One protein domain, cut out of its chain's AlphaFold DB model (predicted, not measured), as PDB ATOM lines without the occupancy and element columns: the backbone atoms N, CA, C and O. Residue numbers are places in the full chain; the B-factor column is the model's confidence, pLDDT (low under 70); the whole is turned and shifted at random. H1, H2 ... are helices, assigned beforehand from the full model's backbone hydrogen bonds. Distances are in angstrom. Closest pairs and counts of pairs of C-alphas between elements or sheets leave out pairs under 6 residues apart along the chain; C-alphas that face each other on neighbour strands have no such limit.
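Overview. This is residues 233 to 308 of the 344 residues of an uncharacterized protein of Bifidobacterium longum (UniProt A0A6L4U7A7). Four helices make a frame with a helix through it: H1 and H2 form two opposite sides and run opposite ways, H3 crosses between them at one end, the link of residues 253 to 261 spans the other end, and H4 passes through the middle. H4 packs on H1 and, with residues 295 to 299, on H2, while its last residues, 304 to 307, reach past the frame on one side. The link of residues 284 to 291 arches over the other side, from the end of H3 to the start of H4. The printed part has 76 residues with four named helices, in the order H1, H2, H3, H4, and no named strand; its class is all helix. It is compact, with a radius of gyration of the C-alphas of 11.6 A, and its C-alphas span 31 by 27 by 23 A.

Arrangement. H1, residues 234 to 252, touches H3, residues 274 to 283, with its residues 236 to 240 alone. The closest C-alphas there are those of Arg 237 and Ala 283, 6.0 A apart, and the tilt of 71 degrees is only just about perpendicular. H1 also touches H4, residues 292 to 307, at a steep tilt of 55 degrees, opposite ways; the closest C-alphas, of Tyr 247 and Ala 297, are 5.1 A apart. H1 and H2, residues 262 to 272, are apart. H2 touches H4, the closest C-alphas being those of Phe 266 and Ile 295 at 6.8 A; they run the same way at a steep tilt of 69 degrees, only just short of about perpendicular. H2 and H3 are close but not clearly touching, with the C-alphas of Ala 270 and Ile 277 closest at 6.3 A, and stand about perpendicular at 75 degrees. H3 and H4 are apart. The helix packing is mostly crossed: of the three touching pairs, 0 are at a shallow tilt. In H1, H2, H3 and H4 every backbone O i to N i+4 pair is within hydrogen-bond range.

Along the chain. H1 begins at C-alpha 234, (19.105, 7.538, 21.018), and runs 27.3 A to C-alpha 252, (30.739, 6.380, 45.681). H2 measures 15.4 A from C-alpha 262 to C-alpha 272, and H3 14.1 A from C-alpha 274 to C-alpha 283. H4 runs 22.5 A from C-alpha 292 to C-alpha 307, (10.979, -2.563, 35.620).

Size, cuts and confidence. The two C-alphas farthest apart, of Asp 233 and Asp 254, are 31.8 A apart. The printed part has no cut. The link from H2 to H3 is tight; those from H1 to H2 and from H3 to H4 are short. The mean pLDDT of the printed part is 95.5, and no printed residue is under 70.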
ATOM      1  N   ASP A 233      21.974   5.044  18.066       94.38
ATOM      2  CA  ASP A 233      20.552   5.083  18.433       94.38
ATOM      3  C   ASP A 233      20.348   5.820  19.772       94.38
ATOM      4  O   ASP A 233      21.046   5.573  20.762       94.38
ATOM      5  N   ALA A 234      19.373   6.729  19.829       93.50
ATOM      6  CA  ALA A 234      19.105   7.538  21.018       93.50
ATOM      7  C   ALA A 234      18.853   6.696  22.285       93.50
ATOM      8  O   ALA A 234      19.256   7.104  23.373       93.50
ATOM      9  N   ARG A 235      18.258   5.503  22.152       94.19
ATOM     10  CA  ARG A 235      18.015   4.568  23.266       94.19
ATOM     11  C   ARG A 235      19.320   4.011  23.833       94.19
ATOM     12  O   ARG A 235      19.444   3.841  25.041       94.19
ATOM     13  N   VAL A 236      20.318   3.766  22.980       96.25
ATOM     14  CA  VAL A 236      21.654   3.325  23.412       96.25
ATOM     15  C   VAL A 236      22.391   4.461  24.120       96.25
ATOM     16  O   VAL A 236      23.035   4.212  25.137       96.25
ATOM     17  N   ARG A 237      22.269   5.706  23.632       94.75
ATOM     18  CA  ARG A 237      22.839   6.885  24.314       94.75
ATOM     19  C   ARG A 237      22.244   7.061  25.716       94.75
ATOM     20  O   ARG A 237      23.004   7.170  26.674       94.75
ATOM     21  N   ASP A 238      20.915   7.007  25.842       95.00
ATOM     22  CA  ASP A 238      20.216   7.077  27.139       95.00
ATOM     23  C   ASP A 238      20.619   5.915  28.067       95.00
ATOM     24  O   ASP A 238      20.901   6.130  29.247       95.00
ATOM     25  N   PHE A 239      20.746   4.690  27.541       96.62
ATOM     26  CA  PHE A 239      21.246   3.557  28.324       96.62
ATOM     27  C   PHE A 239      22.674   3.800  28.839       96.62
ATOM     28  O   PHE A 239      22.953   3.540  30.011       96.62
ATOM     29  N   ALA A 240      23.577   4.289  27.984       97.06
ATOM     30  CA  ALA A 240      24.970   4.558  28.340       97.06
ATOM     31  C   ALA A 240      25.087   5.624  29.441       97.06
ATOM     32  O   ALA A 240      25.861   5.445  30.380       97.06
ATOM     33  N   GLU A 241      24.285   6.689  29.362       96.94
ATOM     34  CA  GLU A 241      24.218   7.742  30.382       96.94
ATOM     35  C   GLU A 241      23.765   7.172  31.734       96.94
ATOM     36  O   GLU A 241      24.477   7.290  32.732       96.94
ATOM     37  N   ARG A 242      22.652   6.425  31.755       97.19
ATOM     38  CA  ARG A 242      22.144   5.779  32.980       97.19
ATOM     39  C   ARG A 242      23.118   4.757  33.560       97.19
ATOM     40  O   ARG A 242      23.215   4.611  34.776       97.19
ATOM     41  N   MET A 243      23.825   4.017  32.706       97.31
ATOM     42  CA  MET A 243      24.893   3.114  33.131       97.31
ATOM     43  C   MET A 243      26.056   3.881  33.772       97.31
ATOM     44  O   MET A 243      26.598   3.411  34.770       97.31
ATOM     45  N   GLY A 244      26.416   5.053  33.245       97.19
ATOM     46  CA  GLY A 244      27.415   5.940  33.842       97.19
ATOM     47  C   GLY A 244      27.009   6.441  35.231       97.19
ATOM     48  O   GLY A 244      27.818   6.400  36.164       97.19
ATOM     49  N   ASP A 245      25.743   6.828  35.401       97.56
ATOM     50  CA  ASP A 245      25.186   7.212  36.704       97.56
ATOM     51  C   ASP A 245      25.238   6.050  37.703       97.56
ATOM     52  O   ASP A 245      25.643   6.214  38.856       97.56
ATOM     53  N   GLU A 246      24.874   4.846  37.259       97.69
ATOM     54  CA  GLU A 246      24.922   3.651  38.097       97.69
ATOM     55  C   GLU A 246      26.356   3.281  38.486       97.69
ATOM     56  O   GLU A 246      26.624   2.980  39.651       97.69
ATOM     57  N   TYR A 247      27.300   3.352  37.545       97.38
ATOM     58  CA  TYR A 247      28.717   3.137  37.825       97.38
ATOM     59  C   TYR A 247      29.228   4.125  38.878       97.38
ATOM     60  O   TYR A 247      29.898   3.719  39.832       97.38
ATOM     61  N   THR A 248      28.883   5.407  38.734       97.75
ATOM     62  CA  THR A 248      29.265   6.470  39.674       97.75
ATOM     63  C   THR A 248      28.688   6.202  41.062       97.75
ATOM     64  O   THR A 248      29.418   6.232  42.050       97.75
ATOM     65  N   SER A 249      27.414   5.818  41.141       97.75
ATOM     66  CA  SER A 249      26.755   5.435  42.395       97.75
ATOM     67  C   SER A 249      27.447   4.254  43.093       97.75
ATOM     68  O   SER A 249      27.687   4.297  44.302       97.75
ATOM     69  N   LEU A 250      27.822   3.206  42.350       97.75
ATOM     70  CA  LEU A 250      28.567   2.061  42.895       97.75
ATOM     71  C   LEU A 250      29.977   2.458  43.354       97.75
ATOM     72  O   LEU A 250      30.462   1.962  44.374       97.75
ATOM     73  N   TYR A 251      30.631   3.356  42.615       96.56
ATOM     74  CA  TYR A 251      31.941   3.898  42.970       96.56
ATOM     75  C   TYR A 251      31.889   4.671  44.295       96.56
ATOM     76  O   TYR A 251      32.697   4.410  45.183       96.56
ATOM     77  N   GLU A 252      30.919   5.572  44.463       97.38
ATOM     78  CA  GLU A 252      30.739   6.380  45.681       97.38
ATOM     79  C   GLU A 252      30.400   5.542  46.920       97.38
ATOM     80  O   GLU A 252      30.763   5.899  48.041       97.38
ATOM     81  N   GLN A 253      29.730   4.408  46.721       97.12
ATOM     82  CA  GLN A 253      29.422   3.440  47.776       97.12
ATOM     83  C   GLN A 253      30.600   2.512  48.120       97.12
ATOM     84  O   GLN A 253      30.447   1.647  48.983       97.12
ATOM     85  N   ASP A 254      31.745   2.664  47.447       96.50
ATOM     86  CA  ASP A 254      32.930   1.808  47.580       96.50
ATOM     87  C   ASP A 254      32.606   0.309  47.429       96.50
ATOM     88  O   ASP A 254      33.048  -0.555  48.186       96.50
ATOM     89  N   THR A 255      31.777  -0.012  46.433       96.25
ATOM     90  CA  THR A 255      31.367  -1.385  46.123       96.25
ATOM     91  C   THR A 255      31.518  -1.672  44.635       96.25
ATOM     92  O   THR A 255      31.572  -0.766  43.800       96.25
ATOM     93  N   THR A 256      31.625  -2.948  44.276       94.25
ATOM     94  CA  THR A 256      31.493  -3.378  42.879       94.25
ATOM     95  C   THR A 256      30.034  -3.618  42.512       94.25
ATOM     96  O   THR A 256      29.704  -3.552  41.341       94.25
ATOM     97  N   GLY A 257      29.157  -3.902  43.482       93.88
ATOM     98  CA  GLY A 257      27.756  -4.258  43.231       93.88
ATOM     99  C   GLY A 257      27.536  -5.639  42.601       93.88
ATOM    100  O   GLY A 257      26.384  -6.061  42.497       93.88
ATOM    101  N   ILE A 258      28.612  -6.343  42.228       95.19
ATOM    102  CA  ILE A 258      28.559  -7.642  41.552       95.19
ATOM    103  C   ILE A 258      27.997  -8.724  42.482       95.19
ATOM    104  O   ILE A 258      28.324  -8.798  43.672       95.19
ATOM    105  N   LYS A 259      27.145  -9.587  41.936       94.31
ATOM    106  CA  LYS A 259      26.515 -10.720  42.621       94.31
ATOM    107  C   LYS A 259      26.911 -12.029  41.940       94.31
ATOM    108  O   LYS A 259      27.390 -12.065  40.808       94.31
ATOM    109  N   GLY A 260      26.715 -13.139  42.649       94.75
ATOM    110  CA  GLY A 260      26.945 -14.464  42.072       94.75
ATOM    111  C   GLY A 260      26.017 -14.708  40.879       94.75
ATOM    112  O   GLY A 260      24.804 -14.568  41.023       94.75
ATOM    113  N   GLY A 261      26.585 -15.089  39.733       94.62
ATOM    114  CA  GLY A 261      25.851 -15.317  38.483       94.62
ATOM    115  C   GLY A 261      25.840 -14.131  37.512       94.62
ATOM    116  O   GLY A 261      25.383 -14.286  36.380       94.62
ATOM    117  N   ASP A 262      26.320 -12.951  37.919       96.62
ATOM    118  CA  ASP A 262      26.257 -11.746  37.079       96.62
ATOM    119  C   ASP A 262      27.165 -11.841  35.848       96.62
ATOM    120  O   ASP A 262      26.792 -11.367  34.778       96.62
ATOM    121  N   PHE A 263      28.317 -12.507  35.961       95.94
ATOM    122  CA  PHE A 263      29.198 -12.753  34.816       95.94
ATOM    123  C   PHE A 263      28.530 -13.645  33.774       95.94
ATOM    124  O   PHE A 263      28.544 -13.323  32.590       95.94
ATOM    125  N   GLU A 264      27.911 -14.744  34.205       97.19
ATOM    126  CA  GLU A 264      27.182 -15.648  33.319       97.19
ATOM    127  C   GLU A 264      25.978 -14.946  32.689       97.19
ATOM    128  O   GLU A 264      25.703 -15.131  31.505       97.19
ATOM    129  N   ARG A 265      25.280 -14.106  33.461       96.56
ATOM    130  CA  ARG A 265      24.132 -13.333  32.982       96.56
ATOM    131  C   ARG A 265      24.539 -12.289  31.945       96.56
ATOM    132  O   ARG A 265      23.903 -12.208  30.898       96.56
ATOM    133  N   PHE A 266      25.580 -11.507  32.222       96.94
ATOM    134  CA  PHE A 266      26.101 -10.520  31.281       96.94
ATOM    135  C   PHE A 266      26.679 -11.191  30.035       96.94
ATOM    136  O   PHE A 266      26.367 -10.761  28.931       96.94
ATOM    137  N   GLY A 267      27.451 -12.270  30.193       96.50
ATOM    138  CA  GLY A 267      27.992 -13.039  29.071       96.50
ATOM    139  C   GLY A 267      26.887 -13.574  28.163       96.50
ATOM    140  O   GLY A 267      26.902 -13.318  26.964       96.50
ATOM    141  N   ALA A 268      25.861 -14.208  28.739       96.56
ATOM    142  CA  ALA A 268      24.710 -14.683  27.975       96.56
ATOM    143  C   ALA A 268      23.957 -13.543  27.270       96.56
ATOM    144  O   ALA A 268      23.477 -13.731  26.156       96.56
ATOM    145  N   PHE A 269      23.844 -12.367  27.890       95.69
ATOM    146  CA  PHE A 269      23.262 -11.200  27.229       95.69
ATOM    147  C   PHE A 269      24.141 -10.733  26.058       95.69
ATOM    148  O   PHE A 269      23.654 -10.588  24.939       95.69
ATOM    149  N   ALA A 270      25.440 -10.539  26.283       95.56
ATOM    150  CA  ALA A 270      26.367 -10.041  25.274       95.56
ATOM    151  C   ALA A 270      26.460 -10.963  24.049       95.56
ATOM    152  O   ALA A 270      26.499 -10.473  22.921       95.56
ATOM    153  N   ASP A 271      26.422 -12.280  24.264       95.25
ATOM    154  CA  ASP A 271      26.434 -13.281  23.194       95.25
ATOM    155  C   ASP A 271      25.179 -13.213  22.306       95.25
ATOM    156  O   ASP A 271      25.257 -13.481  21.107       95.25
ATOM    157  N   ASN A 272      24.026 -12.841  22.874       95.31
ATOM    158  CA  ASN A 272      22.757 -12.754  22.147       95.31
ATOM    159  C   ASN A 272      22.482 -11.358  21.558       95.31
ATOM    160  O   ASN A 272      21.714 -11.251  20.606       95.31
ATOM    161  N   HIS A 273      23.123 -10.305  22.077       95.62
ATOM    162  CA  HIS A 273      22.882  -8.909  21.688       95.62
ATOM    163  C   HIS A 273      24.186  -8.180  21.315       95.62
ATOM    164  O   HIS A 273      24.469  -7.075  21.788       95.62
ATOM    165  N   LEU A 274      25.007  -8.809  20.467       95.25
ATOM    166  CA  LEU A 274      26.337  -8.307  20.102       95.25
ATOM    167  C   LEU A 274      26.305  -6.888  19.517       95.25
ATOM    168  O   LEU A 274      27.135  -6.057  19.885       95.25
ATOM    169  N   ASP A 275      25.345  -6.598  18.642       96.62
ATOM    170  CA  ASP A 275      25.216  -5.285  18.001       96.62
ATOM    171  C   ASP A 275      24.910  -4.184  19.021       96.62
ATOM    172  O   ASP A 275      25.526  -3.120  18.985       96.62
ATOM    173  N   PHE A 276      24.059  -4.468  20.009       97.19
ATOM    174  CA  PHE A 276      23.824  -3.561  21.126       97.19
ATOM    175  C   PHE A 276      25.086  -3.343  21.971       97.19
ATOM    176  O   PHE A 276      25.397  -2.206  22.322       97.19
ATOM    177  N   ILE A 277      25.863  -4.393  22.266       97.50
ATOM    178  CA  ILE A 277      27.127  -4.253  23.012       97.50
ATOM    179  C   ILE A 277      28.146  -3.408  22.240       97.50
ATOM    180  O   ILE A 277      28.835  -2.572  22.834       97.50
ATOM    181  N   ARG A 278      28.230  -3.572  20.917       96.88
ATOM    182  CA  ARG A 278      29.073  -2.722  20.063       96.88
ATOM    183  C   ARG A 278      28.585  -1.280  20.056       96.88
ATOM    184  O   ARG A 278      29.400  -0.374  20.229       96.88
ATOM    185  N   ALA A 279      27.276  -1.069  19.933       97.38
ATOM    186  CA  ALA A 279      26.669   0.253  19.996       97.38
ATOM    187  C   ALA A 279      26.971   0.947  21.327       97.38
ATOM    188  O   ALA A 279      27.399   2.099  21.341       97.38
ATOM    189  N   LEU A 280      26.825   0.230  22.442       97.38
ATOM    190  CA  LEU A 280      27.119   0.737  23.776       97.38
ATOM    191  C   LEU A 280      28.607   1.060  23.949       97.38
ATOM    192  O   LEU A 280      28.950   2.125  24.452       97.38
ATOM    193  N   THR A 281      29.500   0.188  23.476       96.81
ATOM    194  CA  THR A 281      30.955   0.427  23.494       96.81
ATOM    195  C   THR A 281      31.309   1.707  22.731       96.81
ATOM    196  O   THR A 281      32.072   2.539  23.218       96.81
ATOM    197  N   LYS A 282      30.706   1.911  21.555       95.94
ATOM    198  CA  LYS A 282      30.874   3.125  20.743       95.94
ATOM    199  C   LYS A 282      30.291   4.365  21.425       95.94
ATOM    200  O   LYS A 282      30.960   5.393  21.465       95.94
ATOM    201  N   ALA A 283      29.102   4.258  22.021       94.88
ATOM    202  CA  ALA A 283      28.459   5.336  22.779       94.88
ATOM    203  C   ALA A 283      29.293   5.787  23.989       94.88
ATOM    204  O   ALA A 283      29.272   6.959  24.352       94.88
ATOM    205  N   ARG A 284      30.070   4.868  24.574       93.62
ATOM    206  CA  ARG A 284      31.012   5.126  25.671       93.62
ATOM    207  C   ARG A 284      32.398   5.600  25.208       93.62
ATOM    208  O   ARG A 284      33.314   5.670  26.017       93.62
ATOM    209  N   GLY A 285      32.577   5.922  23.924       91.31
ATOM    210  CA  GLY A 285      33.856   6.401  23.392       91.31
ATOM    211  C   GLY A 285      34.860   5.286  23.093       91.31
ATOM    212  O   GLY A 285      36.052   5.458  23.330       91.31
ATOM    213  N   MET A 286      34.385   4.155  22.558       91.50
ATOM    214  CA  MET A 286      35.179   2.943  22.289       91.50
ATOM    215  C   MET A 286      35.695   2.244  23.558       91.50
ATOM    216  O   MET A 286      36.694   1.528  23.508       91.50
ATOM    217  N   ASP A 287      34.999   2.430  24.681       93.06
ATOM    218  CA  ASP A 287      35.350   1.852  25.978       93.06
ATOM    219  C   ASP A 287      34.514   0.586  26.258       93.06
ATOM    220  O   ASP A 287      33.298   0.682  26.492       93.06
ATOM    221  N   PRO A 288      35.106  -0.621  26.177       93.94
ATOM    222  CA  PRO A 288      34.386  -1.861  26.432       93.94
ATOM    223  C   PRO A 288      34.075  -2.035  27.923       93.94
ATOM    224  O   PRO A 288      34.770  -1.528  28.798       93.94
ATOM    225  N   ILE A 289      33.030  -2.799  28.233       95.69
ATOM    226  CA  ILE A 289      32.728  -3.212  29.612       95.69
ATOM    227  C   ILE A 289      33.795  -4.225  30.039       95.69
ATOM    228  O   ILE A 289      33.902  -5.290  29.429       95.69
ATOM    229  N   SER A 290      34.597  -3.903  31.054       92.44
ATOM    230  CA  SER A 290      35.811  -4.668  31.380       92.44
ATOM    231  C   SER A 290      36.019  -4.960  32.868       92.44
ATOM    232  O   SER A 290      36.920  -5.723  33.220       92.44
ATOM    233  N   SER A 291      35.188  -4.402  33.749       95.25
ATOM    234  CA  SER A 291      35.307  -4.552  35.201       95.25
ATOM    235  C   SER A 291      34.016  -5.019  35.871       95.25
ATOM    236  O   SER A 291      32.912  -4.756  35.395       95.25
ATOM    237  N   ASP A 292      34.156  -5.643  37.044       97.25
ATOM    238  CA  ASP A 292      33.043  -6.087  37.893       97.25
ATOM    239  C   ASP A 292      32.014  -4.974  38.129       97.25
ATOM    240  O   ASP A 292      30.809  -5.205  38.068       97.25
ATOM    241  N   ARG A 293      32.492  -3.747  38.375       97.31
ATOM    242  CA  ARG A 293      31.625  -2.592  38.627       97.31
ATOM    243  C   ARG A 293      30.846  -2.176  37.381       97.31
ATOM    244  O   ARG A 293      29.689  -1.794  37.504       97.31
ATOM    245  N   GLU A 294      31.442  -2.257  36.194       97.44
ATOM    246  CA  GLU A 294      30.731  -1.959  34.944       97.44
ATOM    247  C   GLU A 294      29.706  -3.038  34.603       97.44
ATOM    248  O   GLU A 294      28.610  -2.705  34.167       97.44
ATOM    249  N   ILE A 295      30.014  -4.316  34.849       98.19
ATOM    250  CA  ILE A 295      29.050  -5.411  34.673       98.19
ATOM    251  C   ILE A 295      27.854  -5.216  35.612       98.19
ATOM    252  O   ILE A 295      26.703  -5.302  35.183       98.19
ATOM    253  N   ALA A 296      28.109  -4.898  36.882       98.00
ATOM    254  CA  ALA A 296      27.045  -4.611  37.835       98.00
ATOM    255  C   ALA A 296      26.234  -3.371  37.429       98.00
ATOM    256  O   ALA A 296      25.005  -3.410  37.468       98.00
ATOM    257  N   ALA A 297      26.898  -2.294  36.992       98.12
ATOM    258  CA  ALA A 297      26.229  -1.083  36.529       98.12
ATOM    259  C   ALA A 297      25.329  -1.354  35.320       98.12
ATOM    260  O   ALA A 297      24.174  -0.935  35.293       98.12
ATOM    261  N   PHE A 298      25.828  -2.128  34.357       98.12
ATOM    262  CA  PHE A 298      25.070  -2.570  33.197       98.12
ATOM    263  C   PHE A 298      23.794  -3.316  33.604       98.12
ATOM    264  O   PHE A 298      22.694  -2.941  33.197       98.12
ATOM    265  N   LEU A 299      23.929  -4.361  34.430       97.44
ATOM    266  CA  LEU A 299      22.804  -5.208  34.830       97.44
ATOM    267  C   LEU A 299      21.788  -4.436  35.677       97.44
ATOM    268  O   LEU A 299      20.585  -4.584  35.469       97.44
ATOM    269  N   ASN A 300      22.251  -3.573  36.583       96.75
ATOM    270  CA  ASN A 300      21.378  -2.722  37.387       96.75
ATOM    271  C   ASN A 300      20.600  -1.726  36.513       96.75
ATOM    272  O   ASN A 300      19.401  -1.545  36.725       96.75
ATOM    273  N   THR A 301      21.244  -1.094  35.526       96.81
ATOM    274  CA  THR A 301      20.569  -0.206  34.565       96.81
ATOM    275  C   THR A 301      19.537  -0.965  33.743       96.81
ATOM    276  O   THR A 301      18.395  -0.516  33.624       96.81
ATOM    277  N   PHE A 302      19.901  -2.146  33.245       95.06
ATOM    278  CA  PHE A 302      19.000  -3.012  32.495       95.06
ATOM    279  C   PHE A 302      17.763  -3.398  33.319       95.06
ATOM    280  O   PHE A 302      16.633  -3.212  32.869       95.06
ATOM    281  N   ASP A 303      17.959  -3.858  34.557       94.06
ATOM    282  CA  ASP A 303      16.873  -4.256  35.459       94.06
ATOM    283  C   ASP A 303      15.946  -3.084  35.802       94.06
ATOM    284  O   ASP A 303      14.722  -3.241  35.834       94.06
ATOM    285  N   LYS A 304      16.511  -1.889  36.016       93.31
ATOM    286  CA  LYS A 304      15.731  -0.669  36.266       93.31
ATOM    287  C   LYS A 304      14.857  -0.304  35.068       93.31
ATOM    288  O   LYS A 304      13.677  -0.026  35.265       93.31
ATOM    289  N   LEU A 305      15.399  -0.331  33.850       90.75
ATOM    290  CA  LEU A 305      14.651  -0.024  32.623       90.75
ATOM    291  C   LEU A 305      13.563  -1.068  32.336       90.75
ATOM    292  O   LEU A 305      12.418  -0.711  32.031       90.75
ATOM    293  N   ALA A 306      13.875  -2.351  32.527       87.62
ATOM    294  CA  ALA A 306      12.908  -3.437  32.397       87.62
ATOM    295  C   ALA A 306      11.723  -3.258  33.366       87.62
ATOM    296  O   ALA A 306      10.567  -3.447  32.982       87.62
ATOM    297  N   ALA A 307      11.992  -2.804  34.594       87.38
ATOM    298  CA  ALA A 307      10.979  -2.563  35.620       87.38
ATOM    299  C   ALA A 307      10.153  -1.272  35.430       87.38
ATOM    300  O   ALA A 307       9.138  -1.106  36.112       87.38
ATOM    301  N   MET A 308      10.547  -0.353  34.538       81.00
ATOM    302  CA  MET A 308       9.763   0.864  34.282       81.00
ATOM    303  C   MET A 308       8.401   0.520  33.656       81.00
ATOM    304  O   MET A 308       8.322  -0.372  32.815       81.00
TER     305      MET A 308